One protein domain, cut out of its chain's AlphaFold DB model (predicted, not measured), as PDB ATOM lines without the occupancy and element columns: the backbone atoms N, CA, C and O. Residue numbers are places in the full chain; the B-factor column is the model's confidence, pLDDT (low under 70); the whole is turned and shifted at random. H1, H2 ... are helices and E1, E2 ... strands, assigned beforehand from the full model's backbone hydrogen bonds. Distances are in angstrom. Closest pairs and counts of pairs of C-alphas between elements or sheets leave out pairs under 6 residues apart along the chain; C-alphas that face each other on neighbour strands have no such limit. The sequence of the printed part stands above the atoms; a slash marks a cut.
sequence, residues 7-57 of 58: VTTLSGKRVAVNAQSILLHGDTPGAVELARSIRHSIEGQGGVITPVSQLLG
ATOM      1  N   VAL A   7      45.027  21.127 -18.408       96.31
ATOM      2  CA  VAL A   7      43.696  20.787 -18.930       96.31
ATOM      3  C   VAL A   7      42.662  20.983 -17.827       96.31
ATOM      4  O   VAL A   7      42.919  20.673 -16.664       96.31
ATOM      5  N   THR A   8      41.486  21.483 -18.196       96.88
ATOM      6  CA  THR A   8      40.325  21.574 -17.304       96.88
ATOM      7  C   THR A   8      39.511  20.285 -17.397       96.88
ATOM      8  O   THR A   8      39.122  19.873 -18.488       96.88
ATOM      9  N   THR A   9      39.261  19.631 -16.263       97.44
ATOM     10  CA  THR A   9      38.423  18.427 -16.176       97.44
ATOM     11  C   THR A   9      36.936  18.773 -16.249       97.44
ATOM     12  O   THR A   9      36.542  19.923 -16.064       97.44
ATOM     13  N   LEU A  10      36.079  17.759 -16.411       97.69
ATOM     14  CA  LEU A  10      34.616  17.920 -16.361       97.69
ATOM     15  C   LEU A  10      34.109  18.514 -15.033       97.69
ATOM     16  O   LEU A  10      33.073  19.165 -15.008       97.69
ATOM     17  N   SER A  11      34.848  18.322 -13.936       97.31
ATOM     18  CA  SER A  11      34.548  18.923 -12.630       97.31
ATOM     19  C   SER A  11      35.058  20.362 -12.472       97.31
ATOM     20  O   SER A  11      34.918  20.938 -11.397       97.31
ATOM     21  N   GLY A  12      35.693  20.938 -13.498       97.56
ATOM     22  CA  GLY A  12      36.280  22.282 -13.466       97.56
ATOM     23  C   GLY A  12      37.682  22.360 -12.847       97.56
ATOM     24  O   GLY A  12      38.295  23.428 -12.849       97.56
ATOM     25  N   LYS A  13      38.238  21.249 -12.346       97.81
ATOM     26  CA  LYS A  13      39.601  21.213 -11.796       97.81
ATOM     27  C   LYS A  13      40.628  21.350 -12.925       97.81
ATOM     28  O   LYS A  13      40.519  20.680 -13.946       97.81
ATOM     29  N   ARG A  14      41.678  22.148 -12.715       97.75
ATOM     30  CA  ARG A  14      42.844  22.170 -13.614       97.75
ATOM     31  C   ARG A  14      43.842  21.081 -13.226       97.75
ATOM     32  O   ARG A  14      44.187  20.936 -12.052       97.75
ATOM     33  N   VAL A  15      44.301  20.319 -14.212       97.31
ATOM     34  CA  VAL A  15      45.308  19.259 -14.070       97.31
ATOM     35  C   VAL A  15      46.515  19.621 -14.924       97.31
ATOM     36  O   VAL A  15      46.350  20.024 -16.074       97.31
ATOM     37  N   ALA A  16      47.716  19.498 -14.356       97.50
ATOM     38  CA  ALA A  16      48.965  19.717 -15.076       97.50
ATOM     39  C   ALA A  16      49.215  18.598 -16.094       97.50
ATOM     40  O   ALA A  16      49.010  17.421 -15.794       97.50
ATOM     41  N   VAL A  17      49.666  18.971 -17.288       95.69
ATOM     42  CA  VAL A  17      49.965  18.058 -18.391       95.69
ATOM     43  C   VAL A  17      51.263  18.503 -19.051       95.69
ATOM     44  O   VAL A  17      51.367  19.631 -19.525       95.69
ATOM     45  N   ASN A  18      52.238  17.596 -19.129       91.31
ATOM     46  CA  ASN A  18      53.443  17.795 -19.931       91.31
ATOM     47  C   ASN A  18      53.215  17.241 -21.347       91.31
ATOM     48  O   ASN A  18      53.568  16.102 -21.652       91.31
ATOM     49  N   ALA A  19      52.536  18.023 -22.180       90.88
ATOM     50  CA  ALA A  19      52.154  17.616 -23.522       90.88
ATOM     51  C   ALA A  19      53.283  17.856 -24.534       90.88
ATOM     52  O   ALA A  19      53.546  18.997 -24.897       90.88
ATOM     53  N   GLN A  20      53.896  16.782 -25.030       90.38
ATOM     54  CA  GLN A  20      54.910  16.845 -26.099       90.38
ATOM     55  C   GLN A  20      54.382  16.354 -27.452       90.38
ATOM     56  O   GLN A  20      54.977  16.611 -28.493       90.38
ATOM     57  N   SER A  21      53.251  15.651 -27.448       93.50
ATOM     58  CA  SER A  21      52.567  15.192 -28.650       93.50
ATOM     59  C   SER A  21      51.055  15.187 -28.436       93.50
ATOM     60  O   SER A  21      50.561  15.131 -27.307       93.50
ATOM     61  N   ILE A  22      50.313  15.274 -29.540       93.69
ATOM     62  CA  ILE A  22      48.856  15.147 -29.572       93.69
ATOM     63  C   ILE A  22      48.540  13.985 -30.510       93.69
ATOM     64  O   ILE A  22      48.917  14.013 -31.680       93.69
ATOM     65  N   LEU A  23      47.853  12.965 -29.997       95.00
ATOM     66  CA  LEU A  23      47.354  11.861 -30.809       95.00
ATOM     67  C   LEU A  23      46.053  12.285 -31.498       95.00
ATOM     68  O   LEU A  23      45.134  12.774 -30.845       95.00
ATOM     69  N   LEU A  24      45.970  12.048 -32.804       96.19
ATOM     70  CA  LEU A  24      44.766  12.253 -33.603       96.19
ATOM     71  C   LEU A  24      44.368  10.925 -34.249       96.19
ATOM     72  O   LEU A  24      45.227  10.194 -34.739       96.19
ATOM     73  N   HIS A  25      43.070  10.636 -34.271       95.88
ATOM     74  CA  HIS A  25      42.511   9.506 -35.009       95.88
ATOM     75  C   HIS A  25      41.984  10.001 -36.359       95.88
ATOM     76  O   HIS A  25      41.481  11.119 -36.443       95.88
ATOM     77  N   GLY A  26      42.140   9.192 -37.408       96.25
ATOM     78  CA  GLY A  26      41.779   9.520 -38.797       96.25
ATOM     79  C   GLY A  26      40.609   8.704 -39.357       96.25
ATOM     80  O   GLY A  26      40.366   8.721 -40.557       96.25
ATOM     81  N   ASP A  27      39.933   7.946 -38.504       97.06
ATOM     82  CA  ASP A  27      39.009   6.855 -38.830       97.06
ATOM     83  C   ASP A  27      37.527   7.266 -38.848       97.06
ATOM     84  O   ASP A  27      36.663   6.465 -39.200       97.06
ATOM     85  N   THR A  28      37.218   8.519 -38.508       96.25
ATOM     86  CA  THR A  28      35.848   9.048 -38.472       96.25
ATOM     87  C   THR A  28      35.627  10.146 -39.517       96.25
ATOM     88  O   THR A  28      36.557  10.891 -39.852       96.25
ATOM     89  N   PRO A  29      34.395  10.301 -40.044       98.12
ATOM     90  CA  PRO A  29      34.059  11.443 -40.886       98.12
ATOM     91  C   PRO A  29      34.401  12.767 -40.189       98.12
ATOM     92  O   PRO A  29      34.011  12.997 -39.048       98.12
ATOM     93  N   GLY A  30      35.138  13.640 -40.877       97.19
ATOM     94  CA  GLY A  30      35.572  14.934 -40.341       97.19
ATOM     95  C   GLY A  30      36.902  14.917 -39.575       97.19
ATOM     96  O   GLY A  30      37.409  15.988 -39.246       97.19
ATOM     97  N   ALA A  31      37.524  13.753 -39.357       98.12
ATOM     98  CA  ALA A  31      38.806  13.650 -38.658       98.12
ATOM     99  C   ALA A  31      39.930  14.482 -39.303       98.12
ATOM    100  O   ALA A  31      40.689  15.163 -38.614       98.12
ATOM    101  N   VAL A  32      40.013  14.478 -40.637       97.75
ATOM    102  CA  VAL A  32      41.016  15.261 -41.377       97.75
ATOM    103  C   VAL A  32      40.774  16.764 -41.230       97.75
ATOM    104  O   VAL A  32      41.727  17.525 -41.062       97.75
ATOM    105  N   GLU A  33      39.514  17.203 -41.237       98.06
ATOM    106  CA  GLU A  33      39.175  18.615 -41.027       98.06
ATOM    107  C   GLU A  33      39.491  19.063 -39.598       98.06
ATOM    108  O   GLU A  33      40.049  20.144 -39.399       98.06
ATOM    109  N   LEU A  34      39.232  18.207 -38.605       97.81
ATOM    110  CA  LEU A  34      39.648  18.447 -37.224       97.81
ATOM    111  C   LEU A  34      41.174  18.568 -37.118       97.81
ATOM    112  O   LEU A  34      41.670  19.532 -36.536       97.81
ATOM    113  N   ALA A  35      41.921  17.640 -37.721       97.94
ATOM    114  CA  ALA A  35      43.383  17.684 -37.738       97.94
ATOM    115  C   ALA A  35      43.906  18.978 -38.386       97.94
ATOM    116  O   ALA A  35      44.818  19.620 -37.858       97.94
ATOM    117  N   ARG A  36      43.289  19.407 -39.494       98.00
ATOM    118  CA  ARG A  36      43.610  20.668 -40.169       98.00
ATOM    119  C   ARG A  36      43.303  21.879 -39.282       98.00
ATOM    120  O   ARG A  36      44.124  22.790 -39.219       98.00
ATOM    121  N   SER A  37      42.166  21.902 -38.592       98.06
ATOM    122  CA  SER A  37      41.797  22.986 -37.667       98.06
ATOM    123  C   SER A  37      42.787  23.108 -36.502       98.06
ATOM    124  O   SER A  37      43.286  24.197 -36.210       98.06
ATOM    125  N   ILE A  38      43.158  21.975 -35.896       97.00
ATOM    126  CA  ILE A  38      44.164  21.923 -34.826       97.00
ATOM    127  C   ILE A  38      45.505  22.469 -35.324       97.00
ATOM    128  O   ILE A  38      46.094  23.325 -34.664       97.00
ATOM    129  N   ARG A  39      45.962  22.033 -36.506       97.69
ATOM    130  CA  ARG A  39      47.209  22.519 -37.109       97.69
ATOM    131  C   ARG A  39      47.215  24.036 -37.297       97.69
ATOM    132  O   ARG A  39      48.144  24.685 -36.827       97.69
ATOM    133  N   HIS A  40      46.173  24.597 -37.912       98.19
ATOM    134  CA  HIS A  40      46.080  26.047 -38.111       98.19
ATOM    135  C   HIS A  40      46.071  26.817 -36.787       98.19
ATOM    136  O   HIS A  40      46.682  27.876 -36.696       98.19
ATOM    137  N   SER A  41      45.405  26.291 -35.756       97.12
ATOM    138  CA  SER A  41      45.387  26.916 -34.431       97.12
ATOM    139  C   SER A  41      46.771  26.932 -33.773       97.12
ATOM    140  O   SER A  41      47.143  27.928 -33.154       97.12
ATOM    141  N   ILE A  42      47.550  25.854 -33.924       96.19
ATOM    142  CA  ILE A  42      48.927  25.773 -33.413       96.19
ATOM    143  C   ILE A  42      49.837  26.740 -34.179       96.19
ATOM    144  O   ILE A  42      50.492  27.579 -33.562       96.19
ATOM    145  N   GLU A  43      49.846  26.658 -35.511       97.19
ATOM    146  CA  GLU A  43      50.707  27.485 -36.371       97.19
ATOM    147  C   GLU A  43      50.347  28.977 -36.271       97.19
ATOM    148  O   GLU A  43      51.233  29.825 -36.179       97.19
ATOM    149  N   GLY A  44      49.055  29.310 -36.184       97.69
ATOM    150  CA  GLY A  44      48.571  30.682 -36.003       97.69
ATOM    151  C   GLY A  44      48.969  31.317 -34.665       97.69
ATOM    152  O   GLY A  44      48.964  32.538 -34.541       97.69
ATOM    153  N   GLN A  45      49.354  30.506 -33.677       95.88
ATOM    154  CA  GLN A  45      49.901  30.954 -32.392       95.88
ATOM    155  C   GLN A  45      51.438  30.903 -32.351       95.88
ATOM    156  O   GLN A  45      52.029  31.052 -31.284       95.88
ATOM    157  N   GLY A  46      52.093  30.696 -33.500       95.94
ATOM    158  CA  GLY A  46      53.552  30.619 -33.625       95.94
ATOM    159  C   GLY A  46      54.149  29.252 -33.277       95.94
ATOM    160  O   GLY A  46      55.370  29.112 -33.240       95.94
ATOM    161  N   GLY A  47      53.315  28.241 -33.016       94.31
ATOM    162  CA  GLY A  47      53.769  26.879 -32.760       94.31
ATOM    163  C   GLY A  47      54.277  26.198 -34.030       94.31
ATOM    164  O   GLY A  47      53.706  26.358 -35.107       94.31
ATOM    165  N   VAL A  48      55.327  25.388 -33.899       95.06
ATOM    166  CA  VAL A  48      55.889  24.599 -35.002       95.06
ATOM    167  C   VAL A  48      55.607  23.123 -34.756       95.06
ATOM    168  O   VAL A  48      55.990  22.570 -33.728       95.06
ATOM    169  N   ILE A  49      54.942  22.473 -35.713       95.81
ATOM    170  CA  ILE A  49      54.731  21.024 -35.683       95.81
ATOM    171  C   ILE A  49      55.957  20.356 -36.296       95.81
ATOM    172  O   ILE A  49      56.285  20.598 -37.456       95.81
ATOM    173  N   THR A  50      56.614  19.501 -35.520       95.94
ATOM    174  CA  THR A  50      57.848  18.827 -35.921       95.94
ATOM    175  C   THR A  50      57.781  17.324 -35.627       95.94
ATOM    176  O   THR A  50      57.115  16.923 -34.665       95.94
ATOM    177  N   PRO A  51      58.428  16.458 -36.428       96.06
ATOM    178  CA  PRO A  51      58.600  15.054 -36.083       96.06
ATOM    179  C   PRO A  51      59.319  14.885 -34.742       96.06
ATOM    180  O   PRO A  51      60.272  15.600 -34.436       96.06
ATOM    181  N   VAL A  52      58.933  13.864 -33.976       93.31
ATOM    182  CA  VAL A  52      59.562  13.558 -32.677       93.31
ATOM    183  C   VAL A  52      61.077  13.356 -32.804       93.31
ATOM    184  O   VAL A  52      61.826  13.771 -31.930       93.31
ATOM    185  N   SER A  53      61.552  12.787 -33.915       94.81
ATOM    186  CA  SER A  53      62.987  12.613 -34.175       94.81
ATOM    187  C   SER A  53      63.770  13.928 -34.230       94.81
ATOM    188  O   SER A  53      64.948  13.937 -33.891       94.81
ATOM    189  N   GLN A  54      63.136  15.029 -34.635       94.44
ATOM    190  CA  GLN A  54      63.751  16.358 -34.657       94.44
ATOM    191  C   GLN A  54      63.661  17.045 -33.290       94.44
ATOM    192  O   GLN A  54      64.575  17.774 -32.929       94.44
ATOM    193  N   LEU A  55      62.604  16.772 -32.517       89.00
ATOM    194  CA  LEU A  55      62.437  17.289 -31.154       89.00
ATOM    195  C   LEU A  55      63.413  16.653 -30.149       89.00
ATOM    196  O   LEU A  55      63.841  17.307 -29.211       89.00
ATOM    197  N   LEU A  56      63.754  15.371 -30.319       82.19
ATOM    198  CA  LEU A  56      64.682  14.660 -29.427       82.19
ATOM    199  C   LEU A  56      66.163  14.895 -29.767       82.19
ATOM    200  O   LEU A  56      67.035  14.531 -28.983       82.19
ATOM    201  N   GLY A  57      66.448  15.436 -30.955       71.12
ATOM    202  CA  GLY A  57      67.803  15.758 -31.407       71.12
ATOM    203  C   GLY A  57      68.278  17.165 -31.029       71.12
ATOM    204  O   GLY A  57      69.416  17.506 -31.343       71.12
TER     205      GLY A  57
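Overview. This is residues 7 to 57 of the 58 residues of an uncharacterized protein of Pseudomonas syringae pv. actinidiae ICMP 19096 (UniProt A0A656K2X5). What shape do these atoms make? The chain makes a loose, open triangle, with residues 21 to 28, the helix H1 and residues 45 to 51 as its three sides. A small turned-back loop with the strand E1 lies away from it at the beginning of the printed part, and the short helix H2 lies near the corner where residues 21 and 51 come toward each other. What is it built of? The printed part has 51 residues with one named strand and two named helices in the order E1, H1, H2; its class is mostly helix, though under half of the residues are in named elements. How spread out is it? It is loose, with a radius of gyration of the C-alphas of 13.7 A and spans of 34 by 34 by 22 A.

Along the chain. Where is the strand? E1 is residues 14 to 16, 6.8 A from first to last C-alpha, and C-alpha 14 is at (42.844, 22.170, -13.614). Where are the helices? H1, residues 31 to 44, is 19.8 A long and begins with C-alpha 31 at (38.806, 13.650, -38.658). H2, residues 52 to 55, is 5.0 A long and ends with C-alpha 55 at (62.437, 17.289, -31.154).

Arrangement. What does E1 pair with? It pairs with no named strand, but its residues 14 to 15 pair with residues 7 to 8, antiparallel. Do the named elements touch? E1, H1 and H2 are apart from one another. What do the helix backbones show? In H1 every O i to N i+4 pair is within hydrogen-bond range. H2 is too short for such a pair, and its 1 pair of O i to N i+3 is within range.

Size, cuts and confidence. How far does it reach? The two C-alphas farthest apart, those of Ser 11 and Gly 57, are 38.3 A apart. What stands free? Residues 9 to 14 and residues 40 to 46, of which 40 to 44 belong to H1, stand free. Which links are long, and is there a cut? E1 to H1 is a long link of 14 residues, H1 to H2 is a short link of 7, and the printed part has no cut. How confident is the model? The mean pLDDT of the printed part is 95.3, and no printed residue is under 70.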